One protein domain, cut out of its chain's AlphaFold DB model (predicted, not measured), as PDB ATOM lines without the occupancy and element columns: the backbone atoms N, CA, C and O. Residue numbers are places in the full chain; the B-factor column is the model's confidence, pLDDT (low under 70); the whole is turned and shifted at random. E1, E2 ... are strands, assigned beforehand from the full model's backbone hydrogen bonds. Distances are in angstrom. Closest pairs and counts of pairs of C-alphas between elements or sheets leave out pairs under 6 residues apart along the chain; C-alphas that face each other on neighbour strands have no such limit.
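This is residues 382 to 439 of the 502 residues of an uncharacterized protein of Proteobacteria bacterium (UniProt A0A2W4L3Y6). With little regular structure, this is a loose rod: a small three-stranded sheet sits mid-length, the hairpin E4 and E5 lies towards one end, and a tail without named elements, residues 382 to 402, makes the other. The printed part has 58 residues, no named helix and strands E1 to E5, 20 residues in all, all strand. Sheet E1 - E2 - E3 is antiparallel; the radius of gyration of the C-alphas is 13.7 A, the spans 48 by 14 by 14 A.

Find C-alpha 410 at (218.430, 148.932, 173.202); E2 runs 15.6 A to residue 415. Beside it are E1, residues 403 to 406, 10.0 A, and E3, residues 418 to 421, 10.1 A. E4, residues 432 to 434, spans 6.2 A; E5, residues 437 to 439, spans 6.3 A and ends at (225.716, 142.199, 179.255).

E1, E2 and E3 form a meander, each strand the antiparallel neighbour of the one before; look for N 404 and O 412 at 3.0 A, and N 413 and O 420 at 2.8 A. In hairpin E4 and E5, N 439 and O 432 are 2.8 A apart. The closest C-alphas of E2 and E5, Pro 411 and Ala 437, are 5.6 A apart; E3 and E5 are apart.

The C-alphas farthest apart, Thr 382 and Thr 430, are 48.5 A apart. The printed part has no cut, no link is long, and residues 428 to 430 have pLDDT under 70.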
ATOM      1  N   THR A 382     214.470 149.437 135.377       91.75
ATOM      2  CA  THR A 382     215.606 148.629 135.847       91.75
ATOM      3  C   THR A 382     215.569 148.446 137.373       91.75
ATOM      4  O   THR A 382     215.325 149.412 138.101       91.75
ATOM      5  N   PRO A 383     215.782 147.220 137.888       91.38
ATOM      6  CA  PRO A 383     215.651 146.954 139.312       91.38
ATOM      7  C   PRO A 383     216.824 147.515 140.121       91.38
ATOM      8  O   PRO A 383     217.993 147.297 139.794       91.38
ATOM      9  N   THR A 384     216.505 148.169 141.233       93.44
ATOM     10  CA  THR A 384     217.460 148.572 142.270       93.44
ATOM     11  C   THR A 384     217.761 147.372 143.165       93.44
ATOM     12  O   THR A 384     216.845 146.776 143.731       93.44
ATOM     13  N   GLN A 385     219.035 146.995 143.291       94.06
ATOM     14  CA  GLN A 385     219.451 145.830 144.083       94.06
ATOM     15  C   GLN A 385     219.366 146.110 145.588       94.06
ATOM     16  O   GLN A 385     219.859 147.133 146.064       94.06
ATOM     17  N   CYS A 386     218.783 145.173 146.335       93.00
ATOM     18  CA  CYS A 386     218.623 145.251 147.780       93.00
ATOM     19  C   CYS A 386     219.645 144.355 148.483       93.00
ATOM     20  O   CYS A 386     219.647 143.139 148.297       93.00
ATOM     21  N   THR A 387     220.467 144.937 149.358       92.88
ATOM     22  CA  THR A 387     221.515 144.210 150.099       92.88
ATOM     23  C   THR A 387     220.972 143.051 150.940       92.88
ATOM     24  O   THR A 387     221.629 142.021 151.052       92.88
ATOM     25  N   PHE A 388     219.777 143.202 151.517       89.81
ATOM     26  CA  PHE A 388     219.161 142.208 152.405       89.81
ATOM     27  C   PHE A 388     217.884 141.586 151.819       89.81
ATOM     28  O   PHE A 388     217.071 141.028 152.551       89.81
ATOM     29  N   GLY A 389     217.715 141.672 150.496       89.50
ATOM     30  CA  GLY A 389     216.511 141.224 149.799       89.50
ATOM     31  C   GLY A 389     215.412 142.287 149.726       89.50
ATOM     32  O   GLY A 389     215.481 143.344 150.358       89.50
ATOM     33  N   CYS A 390     214.417 142.009 148.892       93.00
ATOM     34  CA  CYS A 390     213.237 142.832 148.671       93.00
ATOM     35  C   CYS A 390     212.016 142.168 149.304       93.00
ATOM     36  O   CYS A 390     211.730 140.999 149.033       93.00
ATOM     37  N   LEU A 391     211.276 142.923 150.111       89.69
ATOM     38  CA  LEU A 391     210.046 142.481 150.757       89.69
ATOM     39  C   LEU A 391     208.969 143.546 150.535       89.69
ATOM     40  O   LEU A 391     209.216 144.730 150.731       89.69
ATOM     41  N   ALA A 392     207.781 143.121 150.093       86.75
ATOM     42  CA  ALA A 392     206.626 143.994 149.851       86.75
ATOM     43  C   ALA A 392     206.893 145.213 148.931       86.75
ATOM     44  O   ALA A 392     206.258 146.250 149.073       86.75
ATOM     45  N   GLY A 393     207.808 145.078 147.964       88.81
ATOM     46  CA  GLY A 393     208.151 146.155 147.029       88.81
ATOM     47  C   GLY A 393     209.172 147.161 147.564       88.81
ATOM     48  O   GLY A 393     209.371 148.192 146.928       88.81
ATOM     49  N   GLU A 394     209.844 146.856 148.679       90.31
ATOM     50  CA  GLU A 394     210.878 147.696 149.293       90.31
ATOM     51  C   GLU A 394     212.130 146.882 149.670       90.31
ATOM     52  O   GLU A 394     212.072 145.667 149.873       90.31
ATOM     53  N   CYS A 395     213.289 147.542 149.769       91.62
ATOM     54  CA  CYS A 395     214.519 146.890 150.224       91.62
ATOM     55  C   CYS A 395     214.529 146.720 151.746       91.62
ATOM     56  O   CYS A 395     214.374 147.693 152.484       91.62
ATOM     57  N   ALA A 396     214.805 145.503 152.217       91.00
ATOM     58  CA  ALA A 396     214.964 145.221 153.638       91.00
ATOM     59  C   ALA A 396     216.157 145.995 154.234       91.00
ATOM     60  O   ALA A 396     217.228 146.086 153.629       91.00
ATOM     61  N   ALA A 397     215.986 146.522 155.448       89.50
ATOM     62  CA  ALA A 397     217.014 147.258 156.188       89.50
ATOM     63  C   ALA A 397     217.997 146.339 156.936       89.50
ATOM     64  O   ALA A 397     219.049 146.786 157.401       89.50
ATOM     65  N   CYS A 398     217.645 145.063 157.093       89.19
ATOM     66  CA  CYS A 398     218.437 144.049 157.774       89.19
ATOM     67  C   CYS A 398     218.088 142.646 157.272       89.19
ATOM     68  O   CYS A 398     216.999 142.417 156.748       89.19
ATOM     69  N   ALA A 399     219.017 141.706 157.451       88.69
ATOM     70  CA  ALA A 399     218.747 140.289 157.238       88.69
ATOM     71  C   ALA A 399     217.821 139.763 158.345       88.69
ATOM     72  O   ALA A 399     218.064 140.035 159.523       88.69
ATOM     73  N   ASP A 400     216.780 139.018 157.975       88.38
ATOM     74  CA  ASP A 400     215.789 138.502 158.923       88.38
ATOM     75  C   ASP A 400     216.442 137.653 160.030       88.38
ATOM     76  O   ASP A 400     217.377 136.889 159.784       88.38
ATOM     77  N   GLY A 401     216.005 137.848 161.277       87.50
ATOM     78  CA  GLY A 401     216.592 137.207 162.456       87.50
ATOM     79  C   GLY A 401     217.922 137.800 162.942       87.50
ATOM     80  O   GLY A 401     218.380 137.429 164.027       87.50
ATOM     81  N   ALA A 402     218.538 138.742 162.214       91.50
ATOM     82  CA  ALA A 402     219.744 139.421 162.688       91.50
ATOM     83  C   ALA A 402     219.473 140.138 164.018       91.50
ATOM     84  O   ALA A 402     218.451 140.801 164.177       91.50
ATOM     85  N   VAL A 403     220.396 140.034 164.972       91.12
ATOM     86  CA  VAL A 403     220.332 140.739 166.261       91.12
ATOM     87  C   VAL A 403     221.391 141.830 166.310       91.12
ATOM     88  O   VAL A 403     222.449 141.722 165.694       91.12
ATOM     89  N   GLY A 404     221.113 142.907 167.032       90.88
ATOM     90  CA  GLY A 404     222.074 143.986 167.214       90.88
ATOM     91  C   GLY A 404     221.618 144.971 168.274       90.88
ATOM     92  O   GLY A 404     220.604 144.762 168.933       90.88
ATOM     93  N   CYS A 405     222.352 146.067 168.415       90.25
ATOM     94  CA  CYS A 405     222.027 147.136 169.354       90.25
ATOM     95  C   CYS A 405     221.723 148.428 168.592       90.25
ATOM     96  O   CYS A 405     222.411 148.762 167.623       90.25
ATOM     97  N   ALA A 406     220.667 149.130 168.998       89.94
ATOM     98  CA  ALA A 406     220.380 150.482 168.537       89.94
ATOM     99  C   ALA A 406     221.133 151.518 169.390       89.94
ATOM    100  O   ALA A 406     221.553 151.236 170.515       89.94
ATOM    101  N   SER A 407     221.264 152.741 168.874       81.12
ATOM    102  CA  SER A 407     221.709 153.894 169.661       81.12
ATOM    103  C   SER A 407     220.744 154.115 170.833       81.12
ATOM    104  O   SER A 407     219.555 154.322 170.599       81.12
ATOM    105  N   GLY A 408     221.241 154.049 172.073       80.06
ATOM    106  CA  GLY A 408     220.416 154.137 173.290       80.06
ATOM    107  C   GLY A 408     220.349 152.856 174.128       80.06
ATOM    108  O   GLY A 408     219.415 152.695 174.901       80.06
ATOM    109  N   ASN A 409     221.322 151.949 173.983       86.00
ATOM    110  CA  ASN A 409     221.440 150.748 174.821       86.00
ATOM    111  C   ASN A 409     220.255 149.762 174.676       86.00
ATOM    112  O   ASN A 409     219.904 149.046 175.610       86.00
ATOM    113  N   GLN A 410     219.626 149.730 173.494       90.19
ATOM    114  CA  GLN A 410     218.430 148.932 173.202       90.19
ATOM    115  C   GLN A 410     218.773 147.724 172.311       90.19
ATOM    116  O   GLN A 410     219.161 147.916 171.150       90.19
ATOM    117  N   PRO A 411     218.579 146.483 172.795       91.38
ATOM    118  CA  PRO A 411     218.640 145.297 171.951       91.38
ATOM    119  C   PRO A 411     217.545 145.321 170.883       91.38
ATOM    120  O   PRO A 411     216.393 145.664 171.161       91.38
ATOM    121  N   ARG A 412     217.892 144.929 169.658       93.50
ATOM    122  CA  ARG A 412     216.987 144.839 168.506       93.50
ATOM    123  C   ARG A 412     217.176 143.526 167.753       93.50
ATOM    124  O   ARG A 412     218.256 142.935 167.769       93.50
ATOM    125  N   ILE A 413     216.119 143.090 167.084       93.62
ATOM    126  CA  ILE A 413     216.087 141.936 166.185       93.62
ATOM    127  C   ILE A 413     215.446 142.352 164.865       93.62
ATOM    128  O   ILE A 413     214.555 143.197 164.851       93.62
ATOM    129  N   CYS A 414     215.916 141.806 163.754       93.00
ATOM    130  CA  CYS A 414     215.300 142.011 162.457       93.00
ATOM    131  C   CYS A 414     214.108 141.067 162.301       93.00
ATOM    132  O   CYS A 414     214.268 139.854 162.447       93.00
ATOM    133  N   MET A 415     212.935 141.618 162.007       91.12
ATOM    134  CA  MET A 415     211.742 140.856 161.653       91.12
ATOM    135  C   MET A 415     211.123 141.464 160.398       91.12
ATOM    136  O   MET A 415     210.847 142.665 160.365       91.12
ATOM    137  N   ASN A 416     210.902 140.641 159.373       87.25
ATOM    138  CA  ASN A 416     210.335 141.052 158.084       87.25
ATOM    139  C   ASN A 416     211.110 142.215 157.434       87.25
ATOM    140  O   ASN A 416     210.522 143.152 156.899       87.25
ATOM    141  N   GLY A 417     212.444 142.176 157.517       86.06
ATOM    142  CA  GLY A 417     213.321 143.186 156.918       86.06
ATOM    143  C   GLY A 417     213.387 144.525 157.659       86.06
ATOM    144  O   GLY A 417     214.054 145.442 157.176       86.06
ATOM    145  N   ALA A 418     212.754 144.648 158.830       89.44
ATOM    146  CA  ALA A 418     212.805 145.836 159.678       89.44
ATOM    147  C   ALA A 418     213.371 145.520 161.070       89.44
ATOM    148  O   ALA A 418     213.097 144.475 161.660       89.44
ATOM    149  N   TRP A 419     214.152 146.448 161.625       90.88
ATOM    150  CA  TRP A 419     214.632 146.350 163.002       90.88
ATOM    151  C   TRP A 419     213.495 146.630 163.988       90.88
ATOM    152  O   TRP A 419     212.925 147.720 163.984       90.88
ATOM    153  N   VAL A 420     213.228 145.684 164.884       91.94
ATOM    154  CA  VAL A 420     212.275 145.819 165.992       91.94
ATOM    155  C   VAL A 420     212.977 145.615 167.336       91.94
ATOM    156  O   VAL A 420     214.000 144.934 167.420       91.94
ATOM    157  N   ASN A 421     212.453 146.211 168.409       92.06
ATOM    158  CA  ASN A 421     213.054 146.100 169.742       92.06
ATOM    159  C   ASN A 421     212.935 144.669 170.289       92.06
ATOM    160  O   ASN A 421     211.863 144.066 170.270       92.06
ATOM    161  N   LYS A 422     214.042 144.140 170.818       88.50
ATOM    162  CA  LYS A 422     214.153 142.799 171.402       88.50
ATOM    163  C   LYS A 422     214.218 142.903 172.930       88.50
ATOM    164  O   LYS A 422     215.286 142.781 173.519       88.50
ATOM    165  N   GLY A 423     213.071 143.126 173.569       84.25
ATOM    166  CA  GLY A 423     212.971 143.269 175.029       84.25
ATOM    167  C   GLY A 423     213.250 144.694 175.542       84.25
ATOM    168  O   GLY A 423     213.323 145.628 174.739       84.25
ATOM    169  N   PRO A 424     213.350 144.886 176.872       82.81
ATOM    170  CA  PRO A 424     213.597 146.197 177.476       82.81
ATOM    171  C   PRO A 424     215.007 146.722 177.161       82.81
ATOM    172  O   PRO A 424     215.930 145.946 176.914       82.81
ATOM    173  N   ALA A 425     215.174 148.046 177.191       85.44
ATOM    174  CA  ALA A 425     216.487 148.676 177.091       85.44
ATOM    175  C   ALA A 425     217.356 148.326 178.310       85.44
ATOM    176  O   ALA A 425     216.860 148.229 179.438       85.44
ATOM    177  N   CYS A 426     218.662 148.172 178.092       84.06
ATOM    178  CA  CYS A 426     219.602 147.954 179.182       84.06
ATOM    179  C   CYS A 426     219.733 149.258 179.998       84.06
ATOM    180  O   CYS A 426     219.846 150.350 179.435       84.06
ATOM    181  N   SER A 427     219.642 149.158 181.326       78.50
ATOM    182  CA  SER A 427     219.495 150.318 182.216       78.50
ATOM    183  C   SER A 427     220.831 150.765 182.817       78.50
ATOM    184  O   SER A 427     221.526 149.966 183.435       78.50
ATOM    185  N   GLY A 428     221.150 152.057 182.686       67.69
ATOM    186  CA  GLY A 428     222.378 152.667 183.214       67.69
ATOM    187  C   GLY A 428     223.642 152.317 182.420       67.69
ATOM    188  O   GLY A 428     223.567 151.778 181.318       67.69
ATOM    189  N   ASP A 429     224.809 152.610 183.002       66.19
ATOM    190  CA  ASP A 429     226.123 152.298 182.405       66.19
ATOM    191  C   ASP A 429     226.473 150.794 182.469       66.19
ATOM    192  O   ASP A 429     227.472 150.350 181.909       66.19
ATOM    193  N   THR A 430     225.691 149.989 183.199       69.00
ATOM    194  CA  THR A 430     225.834 148.525 183.300       69.00
ATOM    195  C   THR A 430     224.480 147.933 183.708       69.00
ATOM    196  O   THR A 430     223.976 148.359 184.749       69.00
ATOM    197  N   PRO A 431     223.905 146.957 182.973       73.94
ATOM    198  CA  PRO A 431     224.427 146.313 181.756       73.94
ATOM    199  C   PRO A 431     224.433 147.203 180.498       73.94
ATOM    200  O   PRO A 431     223.568 148.063 180.326       73.94
ATOM    201  N   THR A 432     225.372 146.948 179.580       82.38
ATOM    202  CA  THR A 432     225.432 147.542 178.228       82.38
ATOM    203  C   THR A 432     224.894 146.571 177.176       82.38
ATOM    204  O   THR A 432     224.968 145.354 177.329       82.38
ATOM    205  N   CYS A 433     224.310 147.094 176.098       85.88
ATOM    206  CA  CYS A 433     223.859 146.300 174.968       85.88
ATOM    207  C   CYS A 433     225.061 145.944 174.097       85.88
ATOM    208  O   CYS A 433     225.622 146.809 173.420       85.88
ATOM    209  N   GLU A 434     225.394 144.661 174.053       86.19
ATOM    210  CA  GLU A 434     226.425 144.106 173.184       86.19
ATOM    211  C   GLU A 434     225.851 142.926 172.398       86.19
ATOM    212  O   GLU A 434     225.097 142.110 172.924       86.19
ATOM    213  N   ALA A 435     226.141 142.868 171.094       85.12
ATOM    214  CA  ALA A 435     225.660 141.819 170.183       85.12
ATOM    215  C   ALA A 435     224.135 141.533 170.238       85.12
ATOM    216  O   ALA A 435     223.681 140.434 169.926       85.12
ATOM    217  N   GLY A 436     223.319 142.529 170.605       85.56
ATOM    218  CA  GLY A 436     221.864 142.387 170.715       85.56
ATOM    219  C   GLY A 436     221.375 141.687 171.986       85.56
ATOM    220  O   GLY A 436     220.277 141.117 171.979       85.56
ATOM    221  N   ALA A 437     222.163 141.743 173.061       84.69
ATOM    222  CA  ALA A 437     221.793 141.338 174.415       84.69
ATOM    223  C   ALA A 437     222.354 142.324 175.459       84.69
ATOM    224  O   ALA A 437     223.323 143.026 175.190       84.69
ATOM    225  N   CYS A 438     221.745 142.383 176.646       83.62
ATOM    226  CA  CYS A 438     222.281 143.148 177.773       83.62
ATOM    227  C   CYS A 438     223.355 142.323 178.494       83.62
ATOM    228  O   CYS A 438     223.063 141.213 178.935       83.62
ATOM    229  N   VAL A 439     224.566 142.864 178.626       79.38
ATOM    230  CA  VAL A 439     225.716 142.199 179.255       79.38
ATOM    231  C   VAL A 439     226.256 143.076 180.389       79.38
ATOM    232  O   VAL A 439     226.442 144.282 180.219       79.38
TER     233      VAL A 439